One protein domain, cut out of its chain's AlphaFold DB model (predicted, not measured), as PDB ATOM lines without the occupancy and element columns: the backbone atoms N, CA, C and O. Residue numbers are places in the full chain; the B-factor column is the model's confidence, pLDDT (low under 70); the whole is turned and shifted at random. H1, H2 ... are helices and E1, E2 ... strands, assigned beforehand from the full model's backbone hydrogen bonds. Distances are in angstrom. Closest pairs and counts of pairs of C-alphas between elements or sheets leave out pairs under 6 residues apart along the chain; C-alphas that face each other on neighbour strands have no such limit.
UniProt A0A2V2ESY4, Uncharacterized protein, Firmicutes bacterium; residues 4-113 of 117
ATOM      1  N   ASP A   4     148.560 177.359 152.694       87.56
ATOM      2  CA  ASP A   4     147.526 177.265 153.722       87.56
ATOM      3  C   ASP A   4     148.009 176.506 154.959       87.56
ATOM      4  O   ASP A   4     147.873 176.996 156.077       87.56
ATOM      5  N   GLU A   5     148.638 175.344 154.766       89.31
ATOM      6  CA  GLU A   5     149.237 174.558 155.854       89.31
ATOM      7  C   GLU A   5     150.341 175.345 156.568       89.31
ATOM      8  O   GLU A   5     150.443 175.327 157.796       89.31
ATOM      9  N   ARG A   6     151.150 176.083 155.802       92.25
ATOM     10  CA  ARG A   6     152.219 176.922 156.341       92.25
ATOM     11  C   ARG A   6     151.664 178.068 157.182       92.25
ATOM     12  O   ARG A   6     152.135 178.279 158.296       92.25
ATOM     13  N   ILE A   7     150.647 178.772 156.691       91.50
ATOM     14  CA  ILE A   7     149.973 179.840 157.438       91.50
ATOM     15  C   ILE A   7     149.331 179.261 158.698       91.50
ATOM     16  O   ILE A   7     149.619 179.735 159.795       91.50
ATOM     17  N   ALA A   8     148.544 178.192 158.569       91.12
ATOM     18  CA  ALA A   8     147.921 177.511 159.698       91.12
ATOM     19  C   ALA A   8     148.948 177.087 160.763       91.12
ATOM     20  O   ALA A   8     148.669 177.210 161.954       91.12
ATOM     21  N   SER A   9     150.160 176.679 160.362       93.88
ATOM     22  CA  SER A   9     151.232 176.309 161.296       93.88
ATOM     23  C   SER A   9     151.701 177.476 162.181       93.88
ATOM     24  O   SER A   9     151.877 177.288 163.389       93.88
ATOM     25  N   TYR A  10     151.815 178.699 161.639       95.56
ATOM     26  CA  TYR A  10     152.155 179.887 162.436       95.56
ATOM     27  C   TYR A  10     151.075 180.207 163.473       95.56
ATOM     28  O   TYR A  10     151.383 180.637 164.585       95.56
ATOM     29  N   PHE A  11     149.812 179.958 163.124       95.50
ATOM     30  CA  PHE A  11     148.651 180.180 163.987       95.50
ATOM     31  C   PHE A  11     148.185 178.914 164.721       95.50
ATOM     32  O   PHE A  11     147.072 178.885 165.244       95.50
ATOM     33  N   SER A  12     149.032 177.885 164.821       95.06
ATOM     34  CA  SER A  12     148.728 176.618 165.511       95.06
ATOM     35  C   SER A  12     148.171 176.822 166.921       95.06
ATOM     36  O   SER A  12     147.222 176.150 167.313       95.06
ATOM     37  N   PHE A  13     148.659 177.833 167.644       94.31
ATOM     38  CA  PHE A  13     148.160 178.186 168.974       94.31
ATOM     39  C   PHE A  13     146.663 178.552 169.005       94.31
ATOM     40  O   PHE A  13     146.031 178.374 170.046       94.31
ATOM     41  N   LEU A  14     146.088 179.066 167.910       94.50
ATOM     42  CA  LEU A  14     144.642 179.294 167.781       94.50
ATOM     43  C   LEU A  14     143.906 177.974 167.539       94.50
ATOM     44  O   LEU A  14     142.858 177.740 168.138       94.50
ATOM     45  N   LEU A  15     144.468 177.096 166.707       93.25
ATOM     46  CA  LEU A  15     143.888 175.781 166.413       93.25
ATOM     47  C   LEU A  15     143.819 174.911 167.673       93.25
ATOM     48  O   LEU A  15     142.779 174.336 167.978       93.25
ATOM     49  N   GLU A  16     144.888 174.911 168.471       93.44
ATOM     50  CA  GLU A  16     144.948 174.274 169.796       93.44
ATOM     51  C   GLU A  16     143.874 174.804 170.757       93.44
ATOM     52  O   GLU A  16     143.436 174.100 171.663       93.44
ATOM     53  N   ARG A  17     143.431 176.049 170.554       91.62
ATOM     54  CA  ARG A  17     142.366 176.718 171.318       91.62
ATOM     55  C   ARG A  17     141.002 176.584 170.646       91.62
ATOM     56  O   ARG A  17     140.081 177.333 170.957       91.62
ATOM     57  N   GLY A  18     140.841 175.641 169.720       92.69
ATOM     58  CA  GLY A  18     139.559 175.311 169.100       92.69
ATOM     59  C   GLY A  18     139.069 176.319 168.061       92.69
ATOM     60  O   GLY A  18     137.875 176.352 167.781       92.69
ATOM     61  N   PHE A  19     139.951 177.152 167.504       95.06
ATOM     62  CA  PHE A  19     139.627 177.894 166.288       95.06
ATOM     63  C   PHE A  19     139.766 176.977 165.070       95.06
ATOM     64  O   PHE A  19     140.698 176.182 164.977       95.06
ATOM     65  N   LEU A  20     138.871 177.137 164.103       94.69
ATOM     66  CA  LEU A  20     138.951 176.500 162.796       94.69
ATOM     67  C   LEU A  20     139.549 177.472 161.788       94.69
ATOM     68  O   LEU A  20     139.204 178.654 161.776       94.69
ATOM     69  N   PHE A  21     140.448 176.970 160.952       94.25
ATOM     70  CA  PHE A  21     141.038 177.741 159.869       94.25
ATOM     71  C   PHE A  21     140.255 177.529 158.576       94.25
ATOM     72  O   PHE A  21     140.038 176.396 158.147       94.25
ATOM     73  N   GLU A  22     139.855 178.629 157.955       93.19
ATOM     74  CA  GLU A  22     139.168 178.665 156.670       93.19
ATOM     75  C   GLU A  22     139.889 179.665 155.763       93.19
ATOM     76  O   GLU A  22     140.281 180.751 156.202       93.19
ATOM     77  N   ARG A  23     140.028 179.328 154.481       90.06
ATOM     78  CA  ARG A  23     140.455 180.277 153.456       90.06
ATOM     79  C   ARG A  23     139.338 180.472 152.446       90.06
ATOM     80  O   ARG A  23     138.776 179.501 151.948       90.06
ATOM     81  N   ASP A  24     139.069 181.729 152.136       86.56
ATOM     82  CA  ASP A  24     138.078 182.148 151.156       86.56
ATOM     83  C   ASP A  24     138.720 183.087 150.123       86.56
ATOM     84  O   ASP A  24     139.690 183.798 150.409       86.56
ATOM     85  N   TYR A  25     138.186 183.089 148.909       73.69
ATOM     86  CA  TYR A  25     138.601 183.992 147.844       73.69
ATOM     87  C   TYR A  25     137.583 185.119 147.733       73.69
ATOM     88  O   TYR A  25     136.475 184.929 147.232       73.69
ATOM     89  N   SER A  26     137.970 186.325 148.143       63.91
ATOM     90  CA  SER A  26     137.138 187.493 147.870       63.91
ATOM     91  C   SER A  26     137.347 187.919 146.419       63.91
ATOM     92  O   SER A  26     138.393 188.437 146.059       63.91
ATOM     93  N   LYS A  27     136.354 187.700 145.557       52.28
ATOM     94  CA  LYS A  27     136.181 188.477 144.312       52.28
ATOM     95  C   LYS A  27     134.871 189.280 144.330       52.28
ATOM     96  O   LYS A  27     134.297 189.561 143.283       52.28
ATOM     97  N   GLY A  28     134.365 189.578 145.532       61.34
ATOM     98  CA  GLY A  28     133.133 190.334 145.770       61.34
ATOM     99  C   GLY A  28     133.357 191.843 145.935       61.34
ATOM    100  O   GLY A  28     134.284 192.406 145.368       61.34
ATOM    101  N   THR A  29     132.497 192.483 146.740       52.84
ATOM    102  CA  THR A  29     132.322 193.939 146.983       52.84
ATOM    103  C   THR A  29     133.566 194.768 147.338       52.84
ATOM    104  O   THR A  29     133.459 195.989 147.420       52.84
ATOM    105  N   ASP A  30     134.725 194.146 147.530       56.81
ATOM    106  CA  ASP A  30     136.002 194.807 147.784       56.81
ATOM    107  C   ASP A  30     137.007 194.346 146.721       56.81
ATOM    108  O   ASP A  30     137.635 193.293 146.851       56.81
ATOM    109  N   SER A  31     137.113 195.118 145.635       59.44
ATOM    110  CA  SER A  31     137.931 194.802 144.454       59.44
ATOM    111  C   SER A  31     139.435 194.735 144.737       59.44
ATOM    112  O   SER A  31     140.202 194.334 143.861       59.44
ATOM    113  N   THR A  32     139.855 195.118 145.945       67.56
ATOM    114  CA  THR A  32     141.257 195.143 146.374       67.56
ATOM    115  C   THR A  32     141.661 193.924 147.203       67.56
ATOM    116  O   THR A  32     142.849 193.641 147.329       67.56
ATOM    117  N   CYS A  33     140.702 193.163 147.738       79.00
ATOM    118  CA  CYS A  33     140.978 191.987 148.557       79.00
ATOM    119  C   CYS A  33     141.083 190.738 147.678       79.00
ATOM    120  O   CYS A  33     140.111 190.377 147.028       79.00
ATOM    121  N   THR A  34     142.213 190.034 147.692       81.06
ATOM    122  CA  THR A  34     142.426 188.829 146.865       81.06
ATOM    123  C   THR A  34     142.086 187.534 147.599       81.06
ATOM    124  O   THR A  34     141.613 186.571 146.992       81.06
ATOM    125  N   GLN A  35     142.322 187.498 148.911       88.12
ATOM    126  CA  GLN A  35     142.148 186.320 149.757       88.12
ATOM    127  C   GLN A  35     141.737 186.734 151.171       88.12
ATOM    128  O   GLN A  35     142.164 187.773 151.677       88.12
ATOM    129  N   ILE A  36     140.929 185.900 151.820       91.31
ATOM    130  CA  ILE A  36     140.544 186.051 153.220       91.31
ATOM    131  C   ILE A  36     140.970 184.792 153.962       91.31
ATOM    132  O   ILE A  36     140.527 183.690 153.649       91.31
ATOM    133  N   TYR A  37     141.806 184.976 154.975       93.50
ATOM    134  CA  TYR A  37     142.208 183.929 155.904       93.50
ATOM    135  C   TYR A  37     141.452 184.129 157.209       93.50
ATOM    136  O   TYR A  37     141.629 185.153 157.876       93.50
ATOM    137  N   ARG A  38     140.591 183.179 157.566       94.81
ATOM    138  CA  ARG A  38     139.714 183.279 158.728       94.81
ATOM    139  C   ARG A  38     140.075 182.232 159.776       94.81
ATOM    140  O   ARG A  38     140.209 181.054 159.471       94.81
ATOM    141  N   PHE A  39     140.166 182.672 161.028       95.56
ATOM    142  CA  PHE A  39     140.230 181.809 162.206       95.56
ATOM    143  C   PHE A  39     138.932 181.963 162.986       95.56
ATOM    144  O   PHE A  39     138.684 183.010 163.587       95.56
ATOM    145  N   LYS A  40     138.083 180.939 162.963       95.12
ATOM    146  CA  LYS A  40     136.717 180.985 163.481       95.12
ATOM    147  C   LYS A  40     136.588 180.152 164.748       95.12
ATOM    148  O   LYS A  40     136.840 178.953 164.716       95.12
ATOM    149  N   LYS A  41     136.162 180.771 165.847       94.44
ATOM    150  CA  LYS A  41     135.740 180.052 167.059       94.44
ATOM    151  C   LYS A  41     134.266 179.665 166.949       94.44
ATOM    152  O   LYS A  41     133.900 178.530 167.217       94.44
ATOM    153  N   ASP A  42     133.441 180.601 166.484       93.94
ATOM    154  CA  ASP A  42     132.026 180.403 166.168       93.94
ATOM    155  C   ASP A  42     131.536 181.490 165.184       93.94
ATOM    156  O   ASP A  42     132.326 182.253 164.628       93.94
ATOM    157  N   ALA A  43     130.229 181.555 164.911       90.75
ATOM    158  CA  ALA A  43     129.656 182.527 163.972       90.75
ATOM    159  C   ALA A  43     129.797 183.999 164.415       90.75
ATOM    160  O   ALA A  43     129.878 184.884 163.562       90.75
ATOM    161  N   GLY A  44     129.823 184.264 165.720       94.00
ATOM    162  CA  GLY A  44     129.976 185.597 166.301       94.00
ATOM    163  C   GLY A  44     131.416 185.948 166.673       94.00
ATOM    164  O   GLY A  44     131.687 187.120 166.932       94.00
ATOM    165  N   ASN A  45     132.326 184.970 166.698       95.44
ATOM    166  CA  ASN A  45     133.699 185.136 167.164       95.44
ATOM    167  C   ASN A  45     134.716 184.584 166.155       95.44
ATOM    168  O   ASN A  45     134.913 183.370 166.042       95.44
ATOM    169  N   TYR A  46     135.387 185.480 165.430       95.56
ATOM    170  CA  TYR A  46     136.403 185.109 164.443       95.56
ATOM    171  C   TYR A  46     137.418 186.223 164.182       95.56
ATOM    172  O   TYR A  46     137.160 187.403 164.415       95.56
ATOM    173  N   LEU A  47     138.568 185.839 163.639       95.31
ATOM    174  CA  LEU A  47     139.583 186.732 163.084       95.31
ATOM    175  C   LEU A  47     139.608 186.571 161.571       95.31
ATOM    176  O   LEU A  47     139.542 185.451 161.080       95.31
ATOM    177  N   GLU A  48     139.739 187.669 160.842       94.00
ATOM    178  CA  GLU A  48     139.898 187.706 159.392       94.00
ATOM    179  C   GLU A  48     141.141 188.510 159.034       94.00
ATOM    180  O   GLU A  48     141.231 189.699 159.335       94.00
ATOM    181  N   TYR A  49     142.065 187.880 158.322       93.12
ATOM    182  CA  TYR A  49     143.107 188.572 157.586       93.12
ATOM    183  C   TYR A  49     142.680 188.708 156.133       93.12
ATOM    184  O   TYR A  49     142.586 187.719 155.406       93.12
ATOM    185  N   ARG A  50     142.432 189.946 155.718       91.38
ATOM    186  CA  ARG A  50     142.096 190.299 154.338       91.38
ATOM    187  C   ARG A  50     143.368 190.700 153.619       91.38
ATOM    188  O   ARG A  50     144.006 191.673 154.017       91.38
ATOM    189  N   VAL A  51     143.752 189.938 152.607       89.38
ATOM    190  CA  VAL A  51     144.968 190.175 151.827       89.38
ATOM    191  C   VAL A  51     144.669 191.198 150.740       89.38
ATOM    192  O   VAL A  51     143.848 190.937 149.865       89.38
ATOM    193  N   LEU A  52     145.334 192.350 150.813       84.75
ATOM    194  CA  LEU A  52     145.200 193.454 149.854       84.75
ATOM    195  C   LEU A  52     146.319 193.419 148.803       84.75
ATOM    196  O   LEU A  52     146.123 193.755 147.641       84.75
ATOM    197  N   SER A  53     147.508 192.969 149.204       82.12
ATOM    198  CA  SER A  53     148.641 192.702 148.318       82.12
ATOM    199  C   SER A  53     149.543 191.627 148.931       82.12
ATOM    200  O   SER A  53     149.286 191.146 150.034       82.12
ATOM    201  N   GLU A  54     150.645 191.274 148.264       77.50
ATOM    202  CA  GLU A  54     151.639 190.340 148.821       77.50
ATOM    203  C   GLU A  54     152.146 190.773 150.210       77.50
ATOM    204  O   GLU A  54     152.432 189.933 151.070       77.50
ATOM    205  N   ARG A  55     152.222 192.092 150.445       79.56
ATOM    206  CA  ARG A  55     152.784 192.695 151.664       79.56
ATOM    207  C   ARG A  55     151.751 193.333 152.581       79.56
ATOM    208  O   ARG A  55     152.054 193.555 153.749       79.56
ATOM    209  N   GLU A  56     150.562 193.640 152.075       81.81
ATOM    210  CA  GLU A  56     149.555 194.394 152.813       81.81
ATOM    211  C   GLU A  56     148.336 193.541 153.133       81.81
ATOM    212  O   GLU A  56     147.769 192.863 152.271       81.81
ATOM    213  N   ARG A  57     147.943 193.567 154.407       88.25
ATOM    214  CA  ARG A  57     146.828 192.787 154.939       88.25
ATOM    215  C   ARG A  57     146.130 193.598 156.017       88.25
ATOM    216  O   ARG A  57     146.792 194.253 156.820       88.25
ATOM    217  N   SER A  58     144.810 193.514 156.064       90.25
ATOM    218  CA  SER A  58     144.000 194.143 157.106       90.25
ATOM    219  C   SER A  58     143.462 193.086 158.061       90.25
ATOM    220  O   SER A  58     142.925 192.066 157.620       90.25
ATOM    221  N   LEU A  59     143.616 193.328 159.364       93.81
ATOM    222  CA  LEU A  59     143.051 192.483 160.409       93.81
ATOM    223  C   LEU A  59     141.668 193.003 160.801       93.81
ATOM    224  O   LEU A  59     141.522 194.115 161.313       93.81
ATOM    225  N   LEU A  60     140.667 192.153 160.623       94.25
ATOM    226  CA  LEU A  60     139.335 192.312 161.177       94.25
ATOM    227  C   LEU A  60     139.134 191.280 162.282       94.25
ATOM    228  O   LEU A  60     139.515 190.118 162.154       94.25
ATOM    229  N   VAL A  61     138.497 191.698 163.366       95.19
ATOM    230  CA  VAL A  61     138.097 190.810 164.455       95.19
ATOM    231  C   VAL A  61     136.617 190.984 164.707       95.19
ATOM    232  O   VAL A  61     136.144 192.099 164.909       95.19
ATOM    233  N   CYS A  62     135.885 189.883 164.693       95.94
ATOM    234  CA  CYS A  62     134.491 189.841 165.083       95.94
ATOM    235  C   CYS A  62     134.388 189.284 166.499       95.94
ATOM    236  O   CYS A  62     134.887 188.192 166.762       95.94
ATOM    237  N   VAL A  63     133.748 190.030 167.397       94.31
ATOM    238  CA  VAL A  63     133.519 189.628 168.789       94.31
ATOM    239  C   VAL A  63     132.035 189.759 169.073       94.31
ATOM    240  O   VAL A  63     131.495 190.861 169.002       94.31
ATOM    241  N   ARG A  64     131.366 188.647 169.391       93.75
ATOM    242  CA  ARG A  64     129.910 188.602 169.621       93.75
ATOM    243  C   ARG A  64     129.094 189.259 168.490       93.75
ATOM    244  O   ARG A  64     128.092 189.915 168.744       93.75
ATOM    245  N   GLY A  65     129.534 189.092 167.243       93.00
ATOM    246  CA  GLY A  65     128.891 189.668 166.054       93.00
ATOM    247  C   GLY A  65     129.325 191.099 165.709       93.00
ATOM    248  O   GLY A  65     129.021 191.577 164.616       93.00
ATOM    249  N   GLU A  66     130.076 191.776 166.580       94.69
ATOM    250  CA  GLU A  66     130.585 193.123 166.323       94.69
ATOM    251  C   GLU A  66     131.953 193.088 165.645       94.69
ATOM    252  O   GLU A  66     132.915 192.526 166.173       94.69
ATOM    253  N   LYS A  67     132.060 193.747 164.488       94.19
ATOM    254  CA  LYS A  67     133.306 193.854 163.723       94.19
ATOM    255  C   LYS A  67     134.163 195.008 164.233       94.19
ATOM    256  O   LYS A  67     133.700 196.139 164.355       94.19
ATOM    257  N   LYS A  68     135.438 194.723 164.473       93.62
ATOM    258  CA  LYS A  68     136.464 195.656 164.938       93.62
ATOM    259  C   LYS A  68     137.685 195.545 164.031       93.62
ATOM    260  O   LYS A  68     138.016 194.460 163.562       93.62
ATOM    261  N   PHE A  69     138.372 196.661 163.820       92.38
ATOM    262  CA  PHE A  69     139.608 196.731 163.037       92.38
ATOM    263  C   PHE A  69     140.753 197.137 163.965       92.38
ATOM    264  O   PHE A  69     141.121 198.314 164.023       92.38
ATOM    265  N   PRO A  70     141.256 196.209 164.799       90.88
ATOM    266  CA  PRO A  70     142.337 196.540 165.706       90.88
ATOM    267  C   PRO A  70     143.593 196.906 164.914       90.88
ATOM    268  O   PRO A  70     143.848 196.399 163.826       90.88
ATOM    269  N   SER A  71     144.412 197.774 165.500       89.75
ATOM    270  CA  SER A  71     145.764 198.070 165.024       89.75
ATOM    271  C   SER A  71     146.764 197.563 166.063       89.75
ATOM    272  O   SER A  71     147.240 198.357 166.882       89.75
ATOM    273  N   PRO A  72     147.076 196.253 166.101       87.62
ATOM    274  CA  PRO A  72     147.847 195.678 167.200       87.62
ATOM    275  C   PRO A  72     149.285 196.207 167.208       87.62
ATOM    276  O   PRO A  72     149.892 196.340 168.264       87.62
ATOM    277  N   GLU A  73     149.799 196.627 166.049       89.75
ATOM    278  CA  GLU A  73     151.097 197.295 165.947       89.75
ATOM    279  C   GLU A  73     151.145 198.625 166.703       89.75
ATOM    280  O   GLU A  73     152.142 198.947 167.348       89.75
ATOM    281  N   ARG A  74     150.049 199.393 166.640       91.62
ATOM    282  CA  ARG A  74     149.903 200.654 167.378       91.62
ATOM    283  C   ARG A  74     149.694 200.400 168.866       91.62
ATOM    284  O   ARG A  74     150.140 201.203 169.677       91.62
ATOM    285  N   LYS A  75     149.038 199.289 169.218       92.44
ATOM    286  CA  LYS A  75     148.821 198.864 170.607       92.44
ATOM    287  C   LYS A  75     150.118 198.385 171.273       92.44
ATOM    288  O   LYS A  75     150.330 198.673 172.446       92.44
ATOM    289  N   TYR A  76     150.997 197.710 170.527       94.50
ATOM    290  CA  TYR A  76     152.232 197.107 171.044       94.50
ATOM    291  C   TYR A  76     153.502 197.593 170.327       94.50
ATOM    292  O   TYR A  76     154.270 196.782 169.799       94.50
ATOM    293  N   PRO A  77     153.803 198.904 170.339       94.81
ATOM    294  CA  PRO A  77     154.938 199.451 169.595       94.81
ATOM    295  C   PRO A  77     156.285 198.877 170.060       94.81
ATOM    296  O   PRO A  77     157.185 198.674 169.246       94.81
ATOM    297  N   SER A  78     156.431 198.573 171.354       95.06
ATOM    298  CA  SER A  78     157.653 197.975 171.909       95.06
ATOM    299  C   SER A  78     157.893 196.558 171.388       95.06
ATOM    300  O   SER A  78     159.019 196.236 171.010       95.06
ATOM    301  N   PHE A  79     156.839 195.736 171.295       95.00
ATOM    302  CA  PHE A  79     156.924 194.400 170.703       95.00
ATOM    303  C   PHE A  79     157.324 194.489 169.230       95.00
ATOM    304  O   PHE A  79     158.260 193.815 168.806       95.00
ATOM    305  N   VAL A  80     156.680 195.379 168.466       93.38
ATOM    306  CA  VAL A  80     156.978 195.575 167.039       93.38
ATOM    307  C   VAL A  80     158.437 195.976 166.824       93.38
ATOM    308  O   VAL A  80     159.105 195.420 165.953       93.38
ATOM    309  N   ARG A  81     158.961 196.915 167.620       93.50
ATOM    310  CA  ARG A  81     160.372 197.330 167.530       93.50
ATOM    311  C   ARG A  81     161.320 196.176 167.843       93.50
ATOM    312  O   ARG A  81     162.234 195.928 167.064       93.50
ATOM    313  N   ALA A  82     161.084 195.456 168.939       93.62
ATOM    314  CA  ALA A  82     161.909 194.313 169.324       93.62
ATOM    315  C   ALA A  82     161.887 193.208 168.256       93.62
ATOM    316  O   ALA A  82     162.933 192.662 167.903       93.62
ATOM    317  N   TRP A  83     160.713 192.928 167.685       92.62
ATOM    318  CA  TRP A  83     160.561 191.966 166.599       92.62
ATOM    319  C   TRP A  83     161.351 192.381 165.356       92.62
ATOM    320  O   TRP A  83     162.132 191.583 164.841       92.62
ATOM    321  N   LYS A  84     161.203 193.634 164.903       90.25
ATOM    322  CA  LYS A  84     161.927 194.165 163.735       90.25
ATOM    323  C   LYS A  84     163.442 194.128 163.927       90.25
ATOM    324  O   LYS A  84     164.152 193.750 163.005       90.25
ATOM    325  N   LEU A  85     163.934 194.458 165.123       92.06
ATOM    326  CA  LEU A  85     165.364 194.370 165.443       92.06
ATOM    327  C   LEU A  85     165.874 192.927 165.381       92.06
ATOM    328  O   LEU A  85     166.921 192.676 164.791       92.06
ATOM    329  N   LYS A  86     165.117 191.968 165.929       90.06
ATOM    330  CA  LYS A  86     165.480 190.543 165.898       90.06
ATOM    331  C   LYS A  86     165.543 189.974 164.471       90.06
ATOM    332  O   LYS A  86     166.328 189.066 164.217       90.06
ATOM    333  N   HIS A  87     164.752 190.520 163.548       89.31
ATOM    334  CA  HIS A  87     164.642 190.031 162.171       89.31
ATOM    335  C   HIS A  87     165.314 190.941 161.134       89.31
ATOM    336  O   HIS A  87     165.122 190.744 159.942       89.31
ATOM    337  N   LEU A  88     166.145 191.903 161.553       85.56
ATOM    338  CA  LEU A  88     166.752 192.894 160.652       85.56
ATOM    339  C   LEU A  88     167.571 192.267 159.505       85.56
ATOM    340  O   LEU A  88     167.651 192.835 158.421       85.56
ATOM    341  N   PHE A  89     168.147 191.086 159.739       87.44
ATOM    342  CA  PHE A  89     168.988 190.361 158.779       87.44
ATOM    343  C   PHE A  89     168.319 189.125 158.166       87.44
ATOM    344  O   PHE A  89     168.978 188.368 157.458       87.44
ATOM    345  N   HIS A  90     167.033 188.898 158.440       80.62
ATOM    346  CA  HIS A  90     166.324 187.707 157.981       80.62
ATOM    347  C   HIS A  90     165.057 188.105 157.219       80.62
ATOM    348  O   HIS A  90     164.274 188.913 157.729       80.62
ATOM    349  N   PRO A  91     164.807 187.538 156.023       74.12
ATOM    350  CA  PRO A  91     163.533 187.733 155.346       74.12
ATOM    351  C   PRO A  91     162.420 187.249 156.276       74.12
ATOM    352  O   PRO A  91     162.378 186.082 156.656       74.12
ATOM    353  N   THR A  92     161.565 188.175 156.703       78.88
ATOM    354  CA  THR A  92     160.498 187.876 157.658       78.88
ATOM    355  C   THR A  92     159.222 187.596 156.892       78.88
ATOM    356  O   THR A  92     158.798 188.421 156.077       78.88
ATOM    357  N   ASP A  93     158.580 186.463 157.167       88.06
ATOM    358  CA  ASP A  93     157.249 186.243 156.630       88.06
ATOM    359  C   ASP A  93     156.238 187.131 157.367       88.06
ATOM    360  O   ASP A  93     156.159 187.152 158.597       88.06
ATOM    361  N   VAL A  94     155.427 187.866 156.610       88.69
ATOM    362  CA  VAL A  94     154.385 188.738 157.164       88.69
ATOM    363  C   VAL A  94     153.355 187.931 157.981       88.69
ATOM    364  O   VAL A  94     152.796 188.452 158.949       88.69
ATOM    365  N   TRP A  95     153.122 186.655 157.653       92.31
ATOM    366  CA  TRP A  95     152.267 185.746 158.425       92.31
ATOM    367  C   TRP A  95     152.888 185.338 159.754       92.31
ATOM    368  O   TRP A  95     152.186 185.328 160.762       92.31
ATOM    369  N   GLU A  96     154.194 185.074 159.777       93.38
ATOM    370  CA  GLU A  96     154.923 184.787 161.012       93.38
ATOM    371  C   GLU A  96     154.838 185.979 161.970       93.38
ATOM    372  O   GLU A  96     154.476 185.827 163.137       93.38
ATOM    373  N   TYR A  97     155.086 187.186 161.458       92.62
ATOM    374  CA  TYR A  97     154.956 188.412 162.239       92.62
ATOM    375  C   TYR A  97     153.519 188.641 162.738       92.62
ATOM    376  O   TYR A  97     153.313 188.950 163.914       92.62
ATOM    377  N   SER A  98     152.517 188.431 161.878       93.06
ATOM    378  CA  SER A  98     151.099 188.554 162.249       93.06
ATOM    379  C   SER A  98     150.718 187.577 163.367       93.06
ATOM    380  O   SER A  98     150.070 187.971 164.340       93.06
ATOM    381  N   ALA A  99     151.167 186.325 163.270       94.81
ATOM    382  CA  ALA A  99     150.952 185.302 164.286       94.81
ATOM    383  C   ALA A  99     151.665 185.628 165.601       94.81
ATOM    384  O   ALA A  99     151.070 185.498 166.671       94.81
ATOM    385  N   ALA A 100     152.908 186.108 165.539       94.62
ATOM    386  CA  ALA A 100     153.666 186.513 166.719       94.62
ATOM    387  C   ALA A 100     152.979 187.665 167.470       94.62
ATOM    388  O   ALA A 100     152.903 187.647 168.700       94.62
ATOM    389  N   LEU A 101     152.421 188.628 166.732       93.94
ATOM    390  CA  LEU A 101     151.688 189.758 167.293       93.94
ATOM    391  C   LEU A 101     150.365 189.322 167.949       93.94
ATOM    392  O   LEU A 101     150.062 189.767 169.056       93.94
ATOM    393  N   LEU A 102     149.612 188.404 167.328       94.25
ATOM    394  CA  LEU A 102     148.421 187.808 167.954       94.25
ATOM    395  C   LEU A 102     148.762 187.000 169.201       94.25
ATOM    396  O   LEU A 102     148.067 187.094 170.210       94.25
ATOM    397  N   LYS A 103     149.832 186.207 169.148       94.94
ATOM    398  CA  LYS A 103     150.290 185.429 170.300       94.94
ATOM    399  C   LYS A 103     150.688 186.351 171.452       94.94
ATOM    400  O   LYS A 103     150.426 186.032 172.607       94.94
ATOM    401  N   HIS A 104     151.266 187.516 171.151       95.31
ATOM    402  CA  HIS A 104     151.551 188.538 172.154       95.31
ATOM    403  C   HIS A 104     150.278 189.158 172.754       95.31
ATOM    404  O   HIS A 104     150.196 189.255 173.978       95.31
ATOM    405  N   GLU A 105     149.275 189.519 171.942       94.06
ATOM    406  CA  GLU A 105     147.952 189.971 172.428       94.06
ATOM    407  C   GLU A 105     147.331 188.933 173.372       94.06
ATOM    408  O   GLU A 105     146.914 189.271 174.482       94.06
ATOM    409  N   LEU A 106     147.336 187.664 172.955       93.19
ATOM    410  CA  LEU A 106     146.810 186.545 173.728       93.19
ATOM    411  C   LEU A 106     147.531 186.382 175.066       93.19
ATOM    412  O   LEU A 106     146.887 186.303 176.105       93.19
ATOM    413  N   ASN A 107     148.863 186.377 175.057       93.69
ATOM    414  CA  ASN A 107     149.654 186.235 176.278       93.69
ATOM    415  C   ASN A 107     149.495 187.436 177.221       93.69
ATOM    416  O   ASN A 107     149.616 187.282 178.432       93.69
ATOM    417  N   THR A 108     149.241 188.627 176.675       93.12
ATOM    418  CA  THR A 108     149.107 189.860 177.463       93.12
ATOM    419  C   THR A 108     147.714 190.006 178.071       93.12
ATOM    420  O   THR A 108     147.582 190.527 179.173       93.12
ATOM    421  N   THR A 109     146.667 189.584 177.358       91.06
ATOM    422  CA  THR A 109     145.271 189.837 177.759       91.06
ATOM    423  C   THR A 109     144.497 188.584 178.164       91.06
ATOM    424  O   THR A 109     143.384 188.697 178.667       91.06
ATOM    425  N   GLY A 110     145.043 187.391 177.919       89.75
ATOM    426  CA  GLY A 110     144.343 186.114 178.091       89.75
ATOM    427  C   GLY A 110     143.283 185.828 177.019       89.75
ATOM    428  O   GLY A 110     142.612 184.802 177.085       89.75
ATOM    429  N   SER A 111     143.120 186.707 176.027       90.00
ATOM    430  CA  SER A 111     142.134 186.577 174.949       90.00
ATOM    431  C   SER A 111     142.702 187.083 173.626       90.00
ATOM    432  O   SER A 111     143.689 187.814 173.605       90.00
ATOM    433  N   VAL A 112     142.064 186.756 172.505       88.56
ATOM    434  CA  VAL A 112     142.421 187.375 171.220       88.56
ATOM    435  C   VAL A 112     141.433 188.507 170.952       88.56
ATOM    436  O   VAL A 112     140.340 188.283 170.437       88.56
ATOM    437  N   PHE A 113     141.796 189.725 171.371       87.19
ATOM    438  CA  PHE A 113     140.963 190.937 171.280       87.19
ATOM    439  C   PHE A 113     139.542 190.778 171.851       87.19
ATOM    440  O   PHE A 113     138.580 191.319 171.305       87.19
TER     441      PHE A 113
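AT A GLANCE: This is residues 4 to 113 of the 117 residues of an uncharacterized protein of Firmicutes bacterium (UniProt A0A2V2ESY4). A twisted wall of five strands, E1 to E5, has H1, H2 and H5 on one side of it, while its other face is bare; H3 and H4 lie farther off, packed on H5 and not on the sheet. H5, the longest helix, stands over that face and reaches the sheet with residues 94 to 98, with H1 and H2 towards the E1 edge and H4 beyond H5, away from the sheet. The printed part has 110 residues with five named helices and five named strands, in the order H1, H2, E1, E2, E3, E4, E5, H3, H4, H5. The sheet, ordered E1, E2, E3, E4, E5, is antiparallel throughout, and the class is mixed, helices and strands. The whole is compact, with a radius of gyration of the C-alphas of 13.9 A and spans of 37 by 31 by 26 A.

IN THESE COORDINATES: Start in the sheet, with C-alpha 20 at (138.951, 176.500, 162.796), where E1, residues 20 to 24, begins. E2 holds residues 35 to 40, E3 residues 46 to 51 over 16.1 A, E4 residues 57 to 63 over 19.5 A, and E5 residues 66 to 68. Before the sheet come H1, residues 4 to 10, and H2, residues 12 to 15. After it come H3, residues 72 to 75, and H4, residues 77 to 86, 14.3 A long. Find C-alpha 94 at (154.385, 188.738, 157.164); from there H5, residues 94 to 109, runs 22.5 A to C-alpha 109 at (145.271, 189.837, 177.759).

HOW THE PARTS SIT: Look first at the meander, each strand the antiparallel neighbour of the one before, with E1 and E5 as edge strands. Within hydrogen-bond range are N 22 and O 38 between E1 and E2, 2.9 A; N 39 and O 47 between E2 and E3, 2.8 A; N 48 and O 60 between E3 and E4, 2.8 A; and N 61 and O 68 between E4 and E5, 2.8 A. H1 is on the sheet at a height of 9.9 A, over E1 and only just over E2, with 3 of its C-alphas. H2 only grazes the sheet, and so does H5, with residues 94 to 98. H5 is the hub: its residues 95 to 99 touch H1, closest at the C-alphas of Tyr 10 and Glu 96, 5.8 A, at a steep tilt of 43 degrees, the same way. Its residues 101 to 105 touch H3, closest at the C-alphas of Pro 72 and Leu 101, 7.1 A. H4 and H5, a helical hairpin, only just touch, with 3 pairs of C-alphas within 8 A; the closest, Phe 79 and Leu 101, are 7.8 A apart. H4 is not on the sheet. In H1, H4 and H5 every O i to N i+4 pair is within hydrogen-bond range; H2 and H3 are too short for such a pair.

THE WHOLE: The two C-alphas farthest apart, those of Gly 65 and Phe 89, are 40.8 A from each other. The printed part has no cut, and no link is long. Mean pLDDT of the printed part is 89.1; residues 26 to 32, in the short link from E1 to E2, are under 70.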